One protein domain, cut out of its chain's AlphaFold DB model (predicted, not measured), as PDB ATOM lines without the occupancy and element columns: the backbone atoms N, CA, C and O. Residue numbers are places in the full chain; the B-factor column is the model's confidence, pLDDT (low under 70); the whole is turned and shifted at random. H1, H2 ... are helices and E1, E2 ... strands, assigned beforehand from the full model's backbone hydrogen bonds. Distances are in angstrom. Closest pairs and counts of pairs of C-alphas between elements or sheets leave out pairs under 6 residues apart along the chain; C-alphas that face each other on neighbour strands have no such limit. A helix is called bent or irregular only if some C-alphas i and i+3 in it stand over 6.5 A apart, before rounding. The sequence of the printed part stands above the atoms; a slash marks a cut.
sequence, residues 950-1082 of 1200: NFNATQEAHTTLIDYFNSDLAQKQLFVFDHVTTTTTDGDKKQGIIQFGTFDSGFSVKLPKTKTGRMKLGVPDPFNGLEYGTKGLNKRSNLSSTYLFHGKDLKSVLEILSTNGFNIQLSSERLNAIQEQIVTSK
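What this domain is: This is residues 950 to 1082 of the 1200 residues of the protein "Helicase_C_4 domain-containing protein" of Vibrio anguillarum (UniProt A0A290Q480). A strongly twisted sheet of six strands has one helix, H2, over one of its faces, and H2 begins a row of three helices, H2, H1 and H3, that leads away from the sheet. H1 lies side by side with H2 and only grazes the sheet, while H3 packs on H1 and makes one end of the longest axis; the link loop around Arg 1036 makes the other end. The printed part has 133 residues with three named helices and six named strands, in the chain order H1 E1 E2 E3 E4 E5 H2 E6 H3, a mixed class of helices and strands. The sheet's order is E4 E5 E3 E2 E1 E6, all antiparallel. The whole is compact, with a radius of gyration of the C-alphas of 14.7 A and spans of 48 by 34 by 21 A.

Where its parts are: E1, residues 974 to 979, is the longest strand at 17.1 A and begins at C-alpha 974 (114.106, 66.104, 86.370). E2 is residues 992 to 996, 13.7 A; E3 is 1003 to 1006, 10.3 A; E4 is 1029 to 1031, 7.2 A; E5 is 1042 to 1045, 10.4 A; E6 is 1062 to 1066, 13.0 A. H1, residues 955 to 966, is 16.3 A long and begins at C-alpha 955 (121.425, 59.869, 70.403). H2, residues 1047 to 1059, is 19.7 A long and irregular: C-alphas 1048 and 1051 are 7.5 A apart. H3, residues 1068 to 1082, is 21.1 A long and ends at C-alpha 1082 (100.864, 66.215, 67.894).

How they stand to each other: E1, E2 and E3 form a meander, each strand the antiparallel neighbour of the one before; N 994 and O 975 are 2.8 A apart, and N 1006 and O 993 2.8 A. E5 is beside E3, with N 1043 and O 1005 at 2.8 A. The hairpin E4 and E5 has N 1031 and O 1042 at 2.8 A. Edge strand E6 is beside E1, with N 1065 and O 976 at 2.8 A. Residues 951 to 952 pair with residues 1065 to 1066 of E6, antiparallel. H2 is on one face of the sheet, which gives two layers, a sheet and a helix; its height over the sheet is 7.8 A. It lies over E3 and runs along the strands, at 10 degrees to E3 on the local plane. H1 touches H2 at a shallow tilt of 22 degrees, opposite ways; the closest C-alphas, of Ile 962 and Lys 1051, are 7.2 A apart. H3 touches H1 at a steep tilt of 44 degrees, the same way; the closest C-alphas, of Tyr 964 and Ile 1078, are 6.4 A apart. H3 is not on the sheet and is apart from H2. In H1 and H3 every O i to N i+4 pair is within hydrogen-bond range; in H2, 7 of 9 are.

The domain as a whole: The C-alphas farthest apart, of Arg 1036 and Thr 1080, are 48.6 A apart. The printed part has no cut. The links E1 to E2, 12 residues, and E3 to E4, 22 residues, are long. The mean pLDDT of the printed part is 80.4; residue 955 and residues 980 to 990 are under 70.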
ATOM      1  N   ASN A 950     117.504  52.169  84.452       82.06
ATOM      2  CA  ASN A 950     117.925  53.410  83.798       82.06
ATOM      3  C   ASN A 950     119.307  53.219  83.155       82.06
ATOM      4  O   ASN A 950     120.272  53.005  83.886       82.06
ATOM      5  N   PHE A 951     119.413  53.312  81.832       80.62
ATOM      6  CA  PHE A 951     120.643  53.168  81.038       80.62
ATOM      7  C   PHE A 951     121.186  54.522  80.566       80.62
ATOM      8  O   PHE A 951     120.453  55.511  80.580       80.62
ATOM      9  N   ASN A 952     122.439  54.572  80.091       77.75
ATOM     10  CA  ASN A 952     122.920  55.746  79.356       77.75
ATOM     11  C   ASN A 952     122.075  55.946  78.084       77.75
ATOM     12  O   ASN A 952     121.982  55.035  77.251       77.75
ATOM     13  N   ALA A 953     121.501  57.140  77.937       75.69
ATOM     14  CA  ALA A 953     120.692  57.552  76.796       75.69
ATOM     15  C   ALA A 953     121.477  57.514  75.468       75.69
ATOM     16  O   ALA A 953     122.642  57.911  75.402       75.69
ATOM     17  N   THR A 954     120.817  57.046  74.406       71.56
ATOM     18  CA  THR A 954     121.320  57.065  73.024       71.56
ATOM     19  C   THR A 954     121.136  58.445  72.380       71.56
ATOM     20  O   THR A 954     120.447  59.313  72.921       71.56
ATOM     21  N   GLN A 955     121.698  58.654  71.184       69.94
ATOM     22  CA  GLN A 955     121.425  59.869  70.403       69.94
ATOM     23  C   GLN A 955     119.937  60.005  70.048       69.94
ATOM     24  O   GLN A 955     119.395  61.100  70.162       69.94
ATOM     25  N   GLU A 956     119.241  58.910  69.728       70.81
ATOM     26  CA  GLU A 956     117.784  58.927  69.535       70.81
ATOM     27  C   GLU A 956     117.023  59.365  70.790       70.81
ATOM     28  O   GLU A 956     116.050  60.115  70.702       70.81
ATOM     29  N   ALA A 957     117.464  58.914  71.968       76.75
ATOM     30  CA  ALA A 957     116.869  59.310  73.236       76.75
ATOM     31  C   ALA A 957     117.157  60.787  73.558       76.75
ATOM     32  O   ALA A 957     116.271  61.481  74.050       76.75
ATOM     33  N   HIS A 958     118.340  61.312  73.212       78.31
ATOM     34  CA  HIS A 958     118.616  62.750  73.274       78.31
ATOM     35  C   HIS A 958     117.723  63.552  72.311       78.31
ATOM     36  O   HIS A 958     117.145  64.550  72.733       78.31
ATOM     37  N   THR A 959     117.532  63.105  71.065       80.88
ATOM     38  CA  THR A 959     116.589  63.728  70.117       80.88
ATOM     39  C   THR A 959     115.155  63.686  70.651       80.88
ATOM     40  O   THR A 959     114.470  64.702  70.651       80.88
ATOM     41  N   THR A 960     114.730  62.551  71.214       82.31
ATOM     42  CA  THR A 960     113.417  62.386  71.861       82.31
ATOM     43  C   THR A 960     113.237  63.354  73.041       82.31
ATOM     44  O   THR A 960     112.173  63.949  73.186       82.31
ATOM     45  N   LEU A 961     114.269  63.560  73.871       83.75
ATOM     46  CA  LEU A 961     114.240  64.540  74.966       83.75
ATOM     47  C   LEU A 961     114.206  65.993  74.467       83.75
ATOM     48  O   LEU A 961     113.552  66.824  75.094       83.75
ATOM     49  N   ILE A 962     114.890  66.303  73.362       84.31
ATOM     50  CA  ILE A 962     114.845  67.627  72.728       84.31
ATOM     51  C   ILE A 962     113.434  67.896  72.183       84.31
ATOM     52  O   ILE A 962     112.869  68.942  72.486       84.31
ATOM     53  N   ASP A 963     112.820  66.940  71.483       83.94
ATOM     54  CA  ASP A 963     111.427  67.035  71.022       83.94
ATOM     55  C   ASP A 963     110.438  67.183  72.192       83.94
ATOM     56  O   ASP A 963     109.522  68.004  72.130       83.94
ATOM     57  N   TYR A 964     110.639  66.436  73.285       85.94
ATOM     58  CA  TYR A 964     109.822  66.522  74.502       85.94
ATOM     59  C   TYR A 964     109.888  67.906  75.161       85.94
ATOM     60  O   TYR A 964     108.872  68.436  75.616       85.94
ATOM     61  N   PHE A 965     111.085  68.497  75.191       85.06
ATOM     62  CA  PHE A 965     111.325  69.832  75.730       85.06
ATOM     63  C   PHE A 965     110.776  70.934  74.814       85.06
ATOM     64  O   PHE A 965     110.067  71.818  75.284       85.06
ATOM     65  N   ASN A 966     111.022  70.843  73.504       84.19
ATOM     66  CA  ASN A 966     110.501  71.780  72.503       84.19
ATOM     67  C   ASN A 966     108.963  71.756  72.410       84.19
ATOM     68  O   ASN A 966     108.361  72.741  71.994       84.19
ATOM     69  N   SER A 967     108.326  70.650  72.809       81.12
ATOM     70  CA  SER A 967     106.863  70.513  72.889       81.12
ATOM     71  C   SER A 967     106.260  71.049  74.200       81.12
ATOM     72  O   SER A 967     105.074  70.840  74.442       81.12
ATOM     73  N   ASP A 968     107.063  71.655  75.087       81.56
ATOM     74  CA  ASP A 968     106.702  72.124  76.442       81.56
ATOM     75  C   ASP A 968     106.124  71.060  77.409       81.56
ATOM     76  O   ASP A 968     105.810  71.351  78.567       81.56
ATOM     77  N   LEU A 969     106.065  69.792  76.989       80.06
ATOM     78  CA  LEU A 969     105.613  68.650  77.796       80.06
ATOM     79  C   LEU A 969     106.552  68.356  78.980       80.06
ATOM     80  O   LEU A 969     106.150  67.755  79.975       80.06
ATOM     81  N   ALA A 970     107.806  68.797  78.884       75.69
ATOM     82  CA  ALA A 970     108.865  68.522  79.846       75.69
ATOM     83  C   ALA A 970     108.825  69.363  81.142       75.69
ATOM     84  O   ALA A 970     109.729  69.226  81.973       75.69
ATOM     85  N   GLN A 971     107.822  70.230  81.340       74.75
ATOM     86  CA  GLN A 971     107.773  71.165  82.472       74.75
ATOM     87  C   GLN A 971     108.068  70.509  83.828       74.75
ATOM     88  O   GLN A 971     107.376  69.592  84.272       74.75
ATOM     89  N   LYS A 972     109.062  71.059  84.540       72.12
ATOM     90  CA  LYS A 972     109.484  70.659  85.897       72.12
ATOM     91  C   LYS A 972     110.022  69.224  85.995       72.12
ATOM     92  O   LYS A 972     110.372  68.803  87.100       72.12
ATOM     93  N   GLN A 973     110.142  68.492  84.884       80.62
ATOM     94  CA  GLN A 973     110.768  67.172  84.867       80.62
ATOM     95  C   GLN A 973     112.255  67.272  85.226       80.62
ATOM     96  O   GLN A 973     112.953  68.237  84.899       80.62
ATOM     97  N   LEU A 974     112.733  66.231  85.904       86.69
ATOM     98  CA  LEU A 974     114.106  66.104  86.370       86.69
ATOM     99  C   LEU A 974     114.719  64.827  85.792       86.69
ATOM    100  O   LEU A 974     114.122  63.744  85.851       86.69
ATOM    101  N   PHE A 975     115.915  64.979  85.233       86.56
ATOM    102  CA  PHE A 975     116.704  63.924  84.612       86.56
ATOM    103  C   PHE A 975     118.084  63.875  85.268       86.56
ATOM    104  O   PHE A 975     118.697  64.903  85.550       86.56
ATOM    105  N   VAL A 976     118.560  62.668  85.552       85.94
ATOM    106  CA  VAL A 976     119.846  62.424  86.215       85.94
ATOM    107  C   VAL A 976     120.879  62.084  85.149       85.94
ATOM    108  O   VAL A 976     120.535  61.445  84.159       85.94
ATOM    109  N   PHE A 977     122.134  62.492  85.330       85.69
ATOM    110  CA  PHE A 977     123.236  62.071  84.468       85.69
ATOM    111  C   PHE A 977     124.450  61.632  85.281       85.69
ATOM    112  O   PHE A 977     124.781  62.238  86.299       85.69
ATOM    113  N   ASP A 978     125.138  60.607  84.791       81.50
ATOM    114  CA  ASP A 978     126.331  60.036  85.411       81.50
ATOM    115  C   ASP A 978     127.519  60.115  84.447       81.50
ATOM    116  O   ASP A 978     127.355  60.164  83.224       81.50
ATOM    117  N   HIS A 979     128.738  60.141  84.990       79.31
ATOM    118  CA  HIS A 979     129.948  60.073  84.169       79.31
ATOM    119  C   HIS A 979     130.212  58.628  83.705       79.31
ATOM    120  O   HIS A 979     130.080  57.705  84.506       79.31
ATOM    121  N   VAL A 980     130.693  58.411  82.477       67.12
ATOM    122  CA  VAL A 980     131.002  57.078  81.903       67.12
ATOM    123  C   VAL A 980     131.962  56.250  82.776       67.12
ATOM    124  O   VAL A 980     131.903  55.026  82.778       67.12
ATOM    125  N   THR A 981     132.821  56.894  83.575       66.00
ATOM    126  CA  THR A 981     133.727  56.208  84.525       66.00
ATOM    127  C   THR A 981     133.139  55.994  85.928       66.00
ATOM    128  O   THR A 981     133.896  55.826  86.887       66.00
ATOM    129  N   THR A 982     131.818  56.062  86.101       65.50
ATOM    130  CA  THR A 982     131.145  55.831  87.391       65.50
ATOM    131  C   THR A 982     130.944  54.333  87.607       65.50
ATOM    132  O   THR A 982     130.209  53.685  86.868       65.50
ATOM    133  N   THR A 983     131.596  53.766  88.622       56.16
ATOM    134  CA  THR A 983     131.355  52.379  89.051       56.16
ATOM    135  C   THR A 983     130.178  52.313  90.024       56.16
ATOM    136  O   THR A 983     129.823  53.306  90.656       56.16
ATOM    137  N   THR A 984     129.616  51.120  90.238       51.38
ATOM    138  CA  THR A 984     128.563  50.876  91.248       51.38
ATOM    139  C   THR A 984     128.971  51.249  92.682       51.38
ATOM    140  O   THR A 984     128.118  51.400  93.549       51.38
ATOM    141  N   THR A 985     130.270  51.420  92.939       44.06
ATOM    142  CA  THR A 985     130.859  51.857  94.214       44.06
ATOM    143  C   THR A 985     131.080  53.372  94.331       44.06
ATOM    144  O   THR A 985     131.432  53.853  95.408       44.06
ATOM    145  N   ASP A 986     130.880  54.145  93.259       52.44
ATOM    146  CA  ASP A 986     131.263  55.567  93.165       52.44
ATOM    147  C   ASP A 986     130.100  56.550  93.436       52.44
ATOM    148  O   ASP A 986     130.130  57.710  93.011       52.44
ATOM    149  N   GLY A 987     129.074  56.074  94.156       53.50
ATOM    150  CA  GLY A 987     127.782  56.740  94.376       53.50
ATOM    151  C   GLY A 987     127.862  58.222  94.768       53.50
ATOM    152  O   GLY A 987     128.754  58.641  95.511       53.50
ATOM    153  N   ASP A 988     126.924  59.009  94.231       55.75
ATOM    154  CA  ASP A 988     126.735  60.467  94.364       55.75
ATOM    155  C   ASP A 988     127.918  61.380  93.970       55.75
ATOM    156  O   ASP A 988     127.748  62.595  93.829       55.75
ATOM    157  N   LYS A 989     129.134  60.854  93.779       63.50
ATOM    158  CA  LYS A 989     130.353  61.668  93.594       63.50
ATOM    159  C   LYS A 989     130.547  62.175  92.165       63.50
ATOM    160  O   LYS A 989     131.179  63.216  91.985       63.50
ATOM    161  N   LYS A 990     130.023  61.445  91.176       69.88
ATOM    162  CA  LYS A 990     130.116  61.727  89.727       69.88
ATOM    163  C   LYS A 990     128.761  62.043  89.074       69.88
ATOM    164  O   LYS A 990     128.707  62.237  87.864       69.88
ATOM    165  N   GLN A 991     127.699  62.123  89.871       81.88
ATOM    166  CA  GLN A 991     126.336  62.349  89.400       81.88
ATOM    167  C   GLN A 991     125.994  63.843  89.303       81.88
ATOM    168  O   GLN A 991     126.402  64.652  90.146       81.88
ATOM    169  N   GLY A 992     125.215  64.198  88.285       84.50
ATOM    170  CA  GLY A 992     124.607  65.508  88.089       84.50
ATOM    171  C   GLY A 992     123.130  65.409  87.697       84.50
ATOM    172  O   GLY A 992     122.565  64.323  87.572       84.50
ATOM    173  N   ILE A 993     122.480  66.566  87.564       88.81
ATOM    174  CA  ILE A 993     121.037  66.682  87.301       88.81
ATOM    175  C   ILE A 993     120.777  67.739  86.224       88.81
ATOM    176  O   ILE A 993     121.333  68.834  86.303       88.81
ATOM    177  N   ILE A 994     119.889  67.447  85.274       89.94
ATOM    178  CA  ILE A 994     119.231  68.436  84.411       89.94
ATOM    179  C   ILE A 994     117.782  68.589  84.883       89.94
ATOM    180  O   ILE A 994     117.103  67.599  85.160       89.94
ATOM    181  N   GLN A 995     117.302  69.826  84.979       89.06
ATOM    182  CA  GLN A 995     115.905  70.138  85.271       89.06
ATOM    183  C   GLN A 995     115.352  71.061  84.184       89.06
ATOM    184  O   GLN A 995     115.902  72.143  83.958       89.06
ATOM    185  N   PHE A 996     114.268  70.631  83.540       86.31
ATOM    186  CA  PHE A 996     113.620  71.347  82.443       86.31
ATOM    187  C   PHE A 996     112.524  72.303  82.951       86.31
ATOM    188  O   PHE A 996     111.743  71.962  83.845       86.31
ATOM    189  N   GLY A 997     112.487  73.515  82.394       80.44
ATOM    190  CA  GLY A 997     111.375  74.460  82.513       80.44
ATOM    191  C   GLY A 997     110.409  74.324  81.333       80.44
ATOM    192  O   GLY A 997     110.175  73.218  80.853       80.44
ATOM    193  N   THR A 998     109.867  75.454  80.882       78.00
ATOM    194  CA  THR A 998     109.356  75.615  79.509       78.00
ATOM    195  C   THR A 998     110.490  75.997  78.560       78.00
ATOM    196  O   THR A 998     111.549  76.433  79.015       78.00
ATOM    197  N   PHE A 999     110.258  75.932  77.251       77.81
ATOM    198  CA  PHE A 999     111.192  76.422  76.237       77.81
ATOM    199  C   PHE A 999     111.646  77.874  76.509       77.81
ATOM    200  O   PHE A 999     112.849  78.155  76.549       77.81
ATOM    201  N   ASP A1000     110.693  78.764  76.815       75.00
ATOM    202  CA  ASP A1000     110.934  80.183  77.128       75.00
ATOM    203  C   ASP A1000     111.647  80.416  78.469       75.00
ATOM    204  O   ASP A1000     112.503  81.295  78.581       75.00
ATOM    205  N   SER A1001     111.311  79.636  79.505       78.88
ATOM    206  CA  SER A1001     111.958  79.752  80.825       78.88
ATOM    207  C   SER A1001     113.278  78.978  80.928       78.88
ATOM    208  O   SER A1001     114.004  79.130  81.914       78.88
ATOM    209  N   GLY A1002     113.617  78.208  79.892       86.94
ATOM    210  CA  GLY A1002     114.880  77.505  79.741       86.94
ATOM    211  C   GLY A1002     115.017  76.274  80.634       86.94
ATOM    212  O   GLY A1002     114.049  75.637  81.055       86.94
ATOM    213  N   PHE A1003     116.262  75.906  80.921       90.94
ATOM    214  CA  PHE A1003     116.586  74.751  81.753       90.94
ATOM    215  C   PHE A1003     117.819  75.010  82.620       90.94
ATOM    216  O   PHE A1003     118.540  75.999  82.458       90.94
ATOM    217  N   SER A1004     118.063  74.115  83.577       91.06
ATOM    218  CA  SER A1004     119.224  74.208  84.461       91.06
ATOM    219  C   SER A1004     119.990  72.896  84.566       91.06
ATOM    220  O   SER A1004     119.397  71.818  84.599       91.06
ATOM    221  N   VAL A1005     121.318  73.001  84.646       92.12
ATOM    222  CA  VAL A1005     122.243  71.868  84.794       92.12
ATOM    223  C   VAL A1005     123.005  72.012  86.105       92.12
ATOM    224  O   VAL A1005     123.611  73.046  86.388       92.12
ATOM    225  N   LYS A1006     122.993  70.964  86.920       91.88
ATOM    226  CA  LYS A1006     123.657  70.884  88.220       91.88
ATOM    227  C   LYS A1006     124.792  69.868  88.138       91.88
ATOM    228  O   LYS A1006     124.549  68.664  88.117       91.88
ATOM    229  N   LEU A1007     126.025  70.363  88.071       89.00
ATOM    230  CA  LEU A1007     127.232  69.538  87.953       89.00
ATOM    231  C   LEU A1007     127.632  68.901  89.304       89.00
ATOM    232  O   LEU A1007     127.337  69.481  90.356       89.00
ATOM    233  N   PRO A1008     128.380  67.774  89.295       86.88
ATOM    234  CA  PRO A1008     128.871  67.103  90.502       86.88
ATOM    235  C   PRO A1008     129.544  68.041  91.518       86.88
ATOM    236  O   PRO A1008     130.159  69.054  91.165       86.88
ATOM    237  N   LYS A1009     129.465  67.698  92.812       78.31
ATOM    238  CA  LYS A1009     129.941  68.561  93.916       78.31
ATOM    239  C   LYS A1009     131.466  68.750  93.960       78.31
ATOM    240  O   LYS A1009     131.932  69.731  94.534       78.31
ATOM    241  N   THR A1010     132.249  67.826  93.402       77.56
ATOM    242  CA  THR A1010     133.718  67.799  93.519       77.56
ATOM    243  C   THR A1010     134.403  68.104  92.186       77.56
ATOM    244  O   THR A1010     133.935  67.697  91.125       77.56
ATOM    245  N   LYS A1011     135.560  68.782  92.218       77.31
ATOM    246  CA  LYS A1011     136.351  69.052  91.001       77.31
ATOM    247  C   LYS A1011     136.849  67.762  90.332       77.31
ATOM    248  O   LYS A1011     136.907  67.702  89.113       77.31
ATOM    249  N   THR A1012     137.135  66.723  91.118       77.94
ATOM    250  CA  THR A1012     137.442  65.371  90.624       77.94
ATOM    251  C   THR A1012     136.231  64.692  89.984       77.94
ATOM    252  O   THR A1012     136.376  64.095  88.926       77.94
ATOM    253  N   GLY A1013     135.032  64.831  90.560       73.06
ATOM    254  CA  GLY A1013     133.790  64.303  89.985       73.06
ATOM    255  C   GLY A1013     133.373  64.985  88.679       73.06
ATOM    256  O   GLY A1013     132.740  64.350  87.848       73.06
ATOM    257  N   ARG A1014     133.765  66.251  88.471       81.00
ATOM    258  CA  ARG A1014     133.533  67.010  87.225       81.00
ATOM    259  C   ARG A1014     134.505  66.698  86.086       81.00
ATOM    260  O   ARG A1014     134.242  67.100  84.956       81.00
ATOM    261  N   MET A1015     135.625  66.026  86.360       81.75
ATOM    262  CA  MET A1015     136.661  65.723  85.363       81.75
ATOM    263  C   MET A1015     137.080  66.983  84.568       81.75
ATOM    264  O   MET A1015     137.534  67.963  85.165       81.75
ATOM    265  N   LYS A1016     136.918  66.990  83.236       79.25
ATOM    266  CA  LYS A1016     137.240  68.136  82.364       79.25
ATOM    267  C   LYS A1016     136.368  69.370  82.639       79.25
ATOM    268  O   LYS A1016     136.877  70.482  82.568       79.25
ATOM    269  N   LEU A1017     135.116  69.185  83.073       82.94
ATOM    270  CA  LEU A1017     134.197  70.261  83.482       82.94
ATOM    271  C   LEU A1017     134.543  70.852  84.871       82.94
ATOM    272  O   LEU A1017     133.751  71.564  85.488       82.94
ATOM    273  N   GLY A1018     135.728  70.545  85.414       81.19
ATOM    274  CA  GLY A1018     136.277  71.102  86.656       81.19
ATOM    275  C   GLY A1018     136.856  72.521  86.522       81.19
ATOM    276  O   GLY A1018     137.728  72.902  87.316       81.19
ATOM    277  N   VAL A1019     136.421  73.274  85.514       81.38
ATOM    278  CA  VAL A1019     136.862  74.631  85.145       81.38
ATOM    279  C   VAL A1019     135.797  75.686  85.507       81.38
ATOM    280  O   VAL A1019     134.641  75.312  85.704       81.38
ATOM    281  N   PRO A1020     136.156  76.983  85.649       76.75
ATOM    282  CA  PRO A1020     135.202  78.031  86.035       76.75
ATOM    283  C   PRO A1020     134.052  78.221  85.039       76.75
ATOM    284  O   PRO A1020     132.911  78.381  85.465       76.75
ATOM    285  N   ASP A1021     134.374  78.141  83.746       81.94
ATOM    286  CA  ASP A1021     133.456  78.131  82.604       81.94
ATOM    287  C   ASP A1021     133.511  76.733  81.954       81.94
ATOM    288  O   ASP A1021     134.488  76.420  81.268       81.94
ATOM    289  N   PRO A1022     132.549  75.838  82.255       84.75
ATOM    290  CA  PRO A1022     132.503  74.485  81.711       84.75
ATOM    291  C   PRO A1022     131.640  74.339  80.448       84.75
ATOM    292  O   PRO A1022     131.620  73.243  79.889       84.75
ATOM    293  N   PHE A1023     130.939  75.388  79.996       88.12
ATOM    294  CA  PHE A1023     130.070  75.337  78.807       88.12
ATOM    295  C   PHE A1023     130.438  76.372  77.727       88.12
ATOM    296  O   PHE A1023     129.709  76.515  76.748       88.12
ATOM    297  N   ASN A1024     131.595  77.027  77.859       83.62
ATOM    298  CA  ASN A1024     132.128  78.058  76.963       83.62
ATOM    299  C   ASN A1024     131.211  79.292  76.848       83.62
ATOM    300  O   ASN A1024     131.033  79.841  75.758       83.62
ATOM    301  N   GLY A1025     130.603  79.706  77.962       81.88
ATOM    302  CA  GLY A1025     129.739  80.888  78.033       81.88
ATOM    303  C   GLY A1025     128.338  80.721  77.434       81.88
ATOM    304  O   GLY A1025     127.697  81.724  77.118       81.88
ATOM    305  N   LEU A1026     127.845  79.486  77.276       86.62
ATOM    306  CA  LEU A1026     126.441  79.224  76.919       86.62
ATOM    307  C   LEU A1026     125.470  79.517  78.078       86.62
ATOM    308  O   LEU A1026     124.272  79.677  77.853       86.62
ATOM    309  N   GLU A1027     125.953  79.566  79.323       88.75
ATOM    310  CA  GLU A1027     125.123  79.877  80.484       88.75
ATOM    311  C   GLU A1027     124.775  81.374  80.591       88.75
ATOM    312  O   GLU A1027     125.646  82.233  80.711       88.75
ATOM    313  N   TYR A1028     123.482  81.705  80.676       89.00
ATOM    314  CA  TYR A1028     123.041  83.085  80.950       89.00
ATOM    315  C   TYR A1028     123.109  83.446  82.448       89.00
ATOM    316  O   TYR A1028     122.922  84.600  82.837       89.00
ATOM    317  N   GLY A1029     123.367  82.465  83.319       87.06
ATOM    318  CA  GLY A1029     123.538  82.680  84.752       87.06
ATOM    319  C   GLY A1029     123.911  81.412  85.516       87.06
ATOM    320  O   GLY A1029     123.700  80.293  85.053       87.06
ATOM    321  N   THR A1030     124.448  81.572  86.729       89.12
ATOM    322  CA  THR A1030     124.820  80.442  87.598       89.12
ATOM    323  C   THR A1030     124.379  80.661  89.046       89.12
ATOM    324  O   THR A1030     124.106  81.783  89.475       89.12
ATOM    325  N   LYS A1031     124.262  79.573  89.816       86.69
ATOM    326  CA  LYS A1031     123.820  79.566  91.218       86.69
ATOM    327  C   LYS A1031     124.749  78.714  92.087       86.69
ATOM    328  O   LYS A1031     125.331  77.722  91.640       86.69
ATOM    329  N   GLY A1032     124.866  79.108  93.357       81.50
ATOM    330  CA  GLY A1032     125.657  78.398  94.367       81.50
ATOM    331  C   GLY A1032     127.152  78.338  94.033       81.50
ATOM    332  O   GLY A1032     127.712  77.247  93.917       81.50
ATOM    333  N   LEU A1033     127.773  79.507  93.849       82.31
ATOM    334  CA  LEU A1033     129.212  79.682  93.629       82.31
ATOM    335  C   LEU A1033     130.031  79.370  94.892       82.31
ATOM    336  O   LEU A1033     129.856  80.003  95.935       82.31
ATOM    337  N   ASN A1034     130.986  78.446  94.789       79.12
ATOM    338  CA  ASN A1034     131.945  78.166  95.855       79.12
ATOM    339  C   ASN A1034     133.173  79.088  95.749       79.12
ATOM    340  O   ASN A1034     134.066  78.867  94.928       79.12
ATOM    341  N   LYS A1035     133.250  80.082  96.644       76.38
ATOM    342  CA  LYS A1035     134.331  81.087  96.703       76.38
ATOM    343  C   LYS A1035     135.753  80.517  96.874       76.38
ATOM    344  O   LYS A1035     136.703  81.245  96.617       76.38
ATOM    345  N   ARG A1036     135.930  79.259  97.308       72.50
ATOM    346  CA  ARG A1036     137.262  78.625  97.451       72.50
ATOM    347  C   ARG A1036     137.739  77.880  96.203       72.50
ATOM    348  O   ARG A1036     138.936  77.665  96.067       72.50
ATOM    349  N   SER A1037     136.833  77.456  95.322       70.88
ATOM    350  CA  SER A1037     137.174  76.719  94.092       70.88
ATOM    351  C   SER A1037     136.864  77.483  92.804       70.88
ATOM    352  O   SER A1037     137.281  77.039  91.739       70.88
ATOM    353  N   ASN A1038     136.142  78.604  92.904       79.06
ATOM    354  CA  ASN A1038     135.585  79.372  91.789       79.06
ATOM    355  C   ASN A1038     134.751  78.510  90.820       79.06
ATOM    356  O   ASN A1038     134.891  78.599  89.604       79.06
ATOM    357  N   LEU A1039     133.910  77.636  91.385       83.94
ATOM    358  CA  LEU A1039     132.989  76.760  90.655       83.94
ATOM    359  C   LEU A1039     131.556  76.985  91.145       83.94
ATOM    360  O   LEU A1039     131.303  76.912  92.353       83.94
ATOM    361  N   SER A1040     130.618  77.197  90.222       85.81
ATOM    362  CA  SER A1040     129.179  77.188  90.515       85.81
ATOM    363  C   SER A1040     128.630  75.767  90.558       85.81
ATOM    364  O   SER A1040     129.196  74.839  89.978       85.81
ATOM    365  N   SER A1041     127.540  75.564  91.296       84.56
ATOM    366  CA  SER A1041     126.906  74.247  91.465       84.56
ATOM    367  C   SER A1041     125.747  74.014  90.499       84.56
ATOM    368  O   SER A1041     125.562  72.876  90.076       84.56
ATOM    369  N   THR A1042     125.046  75.073  90.086       90.19
ATOM    370  CA  THR A1042     124.020  75.037  89.033       90.19
ATOM    371  C   THR A1042     124.271  76.130  87.993       90.19
ATOM    372  O   THR A1042     124.682  77.234  88.343       90.19
ATOM    373  N   TYR A1043     123.985  75.820  86.733       92.31
ATOM    374  CA  TYR A1043     124.130  76.653  85.538       92.31
ATOM    375  C   TYR A1043     122.763  76.748  84.832       92.31
ATOM    376  O   TYR A1043     121.962  75.818  84.963       92.31
ATOM    377  N   LEU A1044     122.465  77.861  84.156       90.88
ATOM    378  CA  LEU A1044     121.157  78.177  83.556       90.88
ATOM    379  C   LEU A1044     121.306  78.495  82.060       90.88
ATOM    380  O   LEU A1044     122.203  79.252  81.697       90.88
ATOM    381  N   PHE A1045     120.411  77.966  81.224       92.81
ATOM    382  CA  PHE A1045     120.495  78.020  79.755       92.81
ATOM    383  C   PHE A1045     119.125  78.308  79.128       92.81
ATOM    384  O   PHE A1045     118.104  77.901  79.689       92.81
ATOM    385  N   HIS A1046     119.083  78.979  77.972       89.44
ATOM    386  CA  HIS A1046     117.829  79.164  77.231       89.44
ATOM    387  C   HIS A1046     117.455  77.880  76.477       89.44
ATOM    388  O   HIS A1046     118.325  77.071  76.157       89.44
ATOM    389  N   GLY A1047     116.170  77.696  76.149       82.56
ATOM    390  CA  GLY A1047     115.693  76.461  75.517       82.56
ATOM    391  C   GLY A1047     116.426  76.084  74.221       82.56
ATOM    392  O   GLY A1047     116.824  74.934  74.043       82.56
ATOM    393  N   LYS A1048     116.716  77.083  73.377       84.69
ATOM    394  CA  LYS A1048     117.507  76.954  72.137       84.69
ATOM    395  C   LYS A1048     118.893  76.305  72.313       84.69
ATOM    396  O   LYS A1048     119.392  75.695  71.373       84.69
ATOM    397  N   ASP A1049     119.514  76.423  73.488       87.94
ATOM    398  CA  ASP A1049     120.902  76.003  73.723       87.94
ATOM    399  C   ASP A1049     120.994  74.531  74.183       87.94
ATOM    400  O   ASP A1049     122.091  73.989  74.342       87.94
ATOM    401  N   LEU A1050     119.847  73.852  74.366       86.44
ATOM    402  CA  LEU A1050     119.756  72.490  74.905       86.44
ATOM    403  C   LEU A1050     120.617  71.479  74.141       86.44
ATOM    404  O   LEU A1050     121.358  70.721  74.768       86.44
ATOM    405  N   LYS A1051     120.566  71.489  72.804       85.81
ATOM    406  CA  LYS A1051     121.349  70.565  71.969       85.81
ATOM    407  C   LYS A1051     122.851  70.697  72.248       85.81
ATOM    408  O   LYS A1051     123.502  69.702  72.557       85.81
ATOM    409  N   SER A1052     123.369  71.925  72.221       85.44
ATOM    410  CA  SER A1052     124.785  72.236  72.452       85.44
ATOM    411  C   SER A1052     125.245  71.852  73.862       85.44
ATOM    412  O   SER A1052     126.346  71.336  74.046       85.44
ATOM    413  N   VAL A1053     124.400  72.059  74.877       87.06
ATOM    414  CA  VAL A1053     124.727  71.708  76.269       87.06
ATOM    415  C   VAL A1053     124.739  70.189  76.484       87.06
ATOM    416  O   VAL A1053     125.636  69.684  77.161       87.06
ATOM    417  N   LEU A1054     123.809  69.443  75.876       84.19
ATOM    418  CA  LEU A1054     123.828  67.973  75.887       84.19
ATOM    419  C   LEU A1054     125.065  67.412  75.168       84.19
ATOM    420  O   LEU A1054     125.695  66.476  75.663       84.19
ATOM    421  N   GLU A1055     125.454  68.019  74.046       81.69
ATOM    422  CA  GLU A1055     126.659  67.658  73.294       81.69
ATOM    423  C   GLU A1055     127.942  67.909  74.106       81.69
ATOM    424  O   GLU A1055     128.802  67.028  74.181       81.69
ATOM    425  N   ILE A1056     128.049  69.045  74.807       84.25
ATOM    426  CA  ILE A1056     129.175  69.346  75.711       84.25
ATOM    427  C   ILE A1056     129.234  68.361  76.886       84.25
ATOM    428  O   ILE A1056     130.328  67.898  77.231       84.25
ATOM    429  N   LEU A1057     128.094  68.011  77.494       84.81
ATOM    430  CA  LEU A1057     128.037  67.017  78.572       84.81
ATOM    431  C   LEU A1057     128.529  65.648  78.084       84.81
ATOM    432  O   LEU A1057     129.467  65.101  78.670       84.81
ATOM    433  N   SER A1058     127.974  65.137  76.981       77.44
ATOM    434  CA  SER A1058     128.311  63.805  76.463       77.44
ATOM    435  C   SER A1058     129.753  63.729  75.934       77.44
ATOM    436  O   SER A1058     130.478  62.787  76.253       77.44
ATOM    437  N   THR A1059     130.250  64.784  75.273       76.56
ATOM    438  CA  THR A1059     131.667  64.920  74.855       76.56
ATOM    439  C   THR A1059     132.639  64.900  76.044       76.56
ATOM    440  O   THR A1059     133.785  64.455  75.928       76.56
ATOM    441  N   ASN A1060     132.189  65.355  77.216       77.94
ATOM    442  CA  ASN A1060     132.936  65.279  78.471       77.94
ATOM    443  C   ASN A1060     132.561  64.060  79.331       77.94
ATOM    444  O   ASN A1060     132.955  63.997  80.495       77.94
ATOM    445  N   GLY A1061     131.868  63.079  78.749       73.25
ATOM    446  CA  GLY A1061     131.587  61.778  79.346       73.25
ATOM    447  C   GLY A1061     130.400  61.742  80.306       73.25
ATOM    448  O   GLY A1061     130.312  60.783  81.061       73.25
ATOM    449  N   PHE A1062     129.517  62.743  80.321       82.19
ATOM    450  CA  PHE A1062     128.312  62.774  81.157       82.19
ATOM    451  C   PHE A1062     127.058  62.442  80.338       82.19
ATOM    452  O   PHE A1062     126.682  63.208  79.454       82.19
ATOM    453  N   ASN A1063     126.390  61.331  80.664       81.38
ATOM    454  CA  ASN A1063     125.246  60.809  79.909       81.38
ATOM    455  C   ASN A1063     123.988  60.709  80.785       81.38
ATOM    456  O   ASN A1063     124.048  60.256  81.935       81.38
ATOM    457  N   ILE A1064     122.838  61.109  80.233       85.00
ATOM    458  CA  ILE A1064     121.541  61.039  80.922       85.00
ATOM    459  C   ILE A1064     121.162  59.575  81.176       85.00
ATOM    460  O   ILE A1064     121.336  58.727  80.305       85.00
ATOM    461  N   GLN A1065     120.627  59.294  82.364       84.12
ATOM    462  CA  GLN A1065     120.060  58.004  82.742       84.12
ATOM    463  C   GLN A1065     118.553  57.969  82.417       84.12
ATOM    464  O   GLN A1065     117.787  58.771  82.959       84.12
ATOM    465  N   LEU A1066     118.121  57.034  81.564       84.00
ATOM    466  CA  LEU A1066     116.714  56.815  81.183       84.00
ATOM    467  C   LEU A1066     116.346  55.329  81.195       84.00
ATOM    468  O   LEU A1066     117.125  54.502  80.728       84.00
ATOM    469  N   SER A1067     115.147  54.996  81.674       83.62
ATOM    470  CA  SER A1067     114.531  53.680  81.478       83.62
ATOM    471  C   SER A1067     113.625  53.660  80.249       83.62
ATOM    472  O   SER A1067     113.068  54.687  79.856       83.62
ATOM    473  N   SER A1068     113.443  52.477  79.666       78.81
ATOM    474  CA  SER A1068     112.601  52.251  78.486       78.81
ATOM    475  C   SER A1068     111.135  52.587  78.764       78.81
ATOM    476  O   SER A1068     110.505  53.291  77.983       78.81
ATOM    477  N   GLU A1069     110.621  52.199  79.938       81.00
ATOM    478  CA  GLU A1069     109.267  52.556  80.397       81.00
ATOM    479  C   GLU A1069     109.056  54.088  80.435       81.00
ATOM    480  O   GLU A1069     107.985  54.576  80.078       81.00
ATOM    481  N   ARG A1070     110.092  54.873  80.782       82.56
ATOM    482  CA  ARG A1070     110.029  56.346  80.772       82.56
ATOM    483  C   ARG A1070     110.243  56.949  79.379       82.56
ATOM    484  O   ARG A1070     109.659  57.991  79.099       82.56
ATOM    485  N   LEU A1071     111.053  56.329  78.517       82.00
ATOM    486  CA  LEU A1071     111.238  56.767  77.127       82.00
ATOM    487  C   LEU A1071     109.938  56.607  76.326       82.00
ATOM    488  O   LEU A1071     109.514  57.550  75.661       82.00
ATOM    489  N   ASN A1072     109.279  55.453  76.449       79.25
ATOM    490  CA  ASN A1072     108.039  55.150  75.735       79.25
ATOM    491  C   ASN A1072     106.916  56.101  76.179       79.25
ATOM    492  O   ASN A1072     106.305  56.752  75.336       79.25
ATOM    493  N   ALA A1073     106.743  56.312  77.491       82.69
ATOM    494  CA  ALA A1073     105.780  57.281  78.022       82.69
ATOM    495  C   ALA A1073     106.043  58.733  77.558       82.69
ATOM    496  O   ALA A1073     105.108  59.517  77.396       82.69
ATOM    497  N   ILE A1074     107.306  59.110  77.317       84.62
ATOM    498  CA  ILE A1074     107.666  60.403  76.714       84.62
ATOM    499  C   ILE A1074     107.245  60.452  75.235       84.62
ATOM    500  O   ILE A1074     106.657  61.444  74.801       84.62
ATOM    501  N   GLN A1075     107.501  59.393  74.463       82.25
ATOM    502  CA  GLN A1075     107.125  59.320  73.046       82.25
ATOM    503  C   GLN A1075     105.600  59.309  72.853       82.25
ATOM    504  O   GLN A1075     105.091  60.064  72.025       82.25
ATOM    505  N   GLU A1076     104.859  58.556  73.668       82.50
ATOM    506  CA  GLU A1076     103.390  58.556  73.693       82.50
ATOM    507  C   GLU A1076     102.819  59.956  73.963       82.50
ATOM    508  O   GLU A1076     101.880  60.382  73.289       82.50
ATOM    509  N   GLN A1077     103.413  60.718  74.890       83.56
ATOM    510  CA  GLN A1077     103.003  62.101  75.166       83.56
ATOM    511  C   GLN A1077     103.264  63.040  73.975       83.56
ATOM    512  O   GLN A1077     102.416  63.883  73.681       83.56
ATOM    513  N   ILE A1078     104.380  62.873  73.252       83.19
ATOM    514  CA  ILE A1078     104.692  63.647  72.032       83.19
ATOM    515  C   ILE A1078     103.727  63.297  70.888       83.19
ATOM    516  O   ILE A1078     103.252  64.191  70.187       83.19
ATOM    517  N   VAL A1079     103.408  62.016  70.683       80.69
ATOM    518  CA  VAL A1079     102.441  61.590  69.652       80.69
ATOM    519  C   VAL A1079     101.039  62.096  69.996       80.69
ATOM    520  O   VAL A1079     100.360  62.675  69.147       80.69
ATOM    521  N   THR A1080     100.633  61.973  71.261       81.00
ATOM    522  CA  THR A1080      99.335  62.467  71.740       81.00
ATOM    523  C   THR A1080      99.218  63.984  71.573       81.00
ATOM    524  O   THR A1080      98.181  64.463  71.111       81.00
ATOM    525  N   SER A1081     100.263  64.766  71.878       78.12
ATOM    526  CA  SER A1081     100.225  66.228  71.718       78.12
ATOM    527  C   SER A1081     100.180  66.666  70.248       78.12
ATOM    528  O   SER A1081      99.415  67.577  69.916       78.12
ATOM    529  N   LYS A1082     100.909  65.984  69.351       76.69
ATOM    530  CA  LYS A1082     100.864  66.215  67.894       76.69
ATOM    531  C   LYS A1082      99.474  65.904  67.318       76.69
ATOM    532  O   LYS A1082      98.887  66.750  66.647       76.69
TER     533      LYS A1082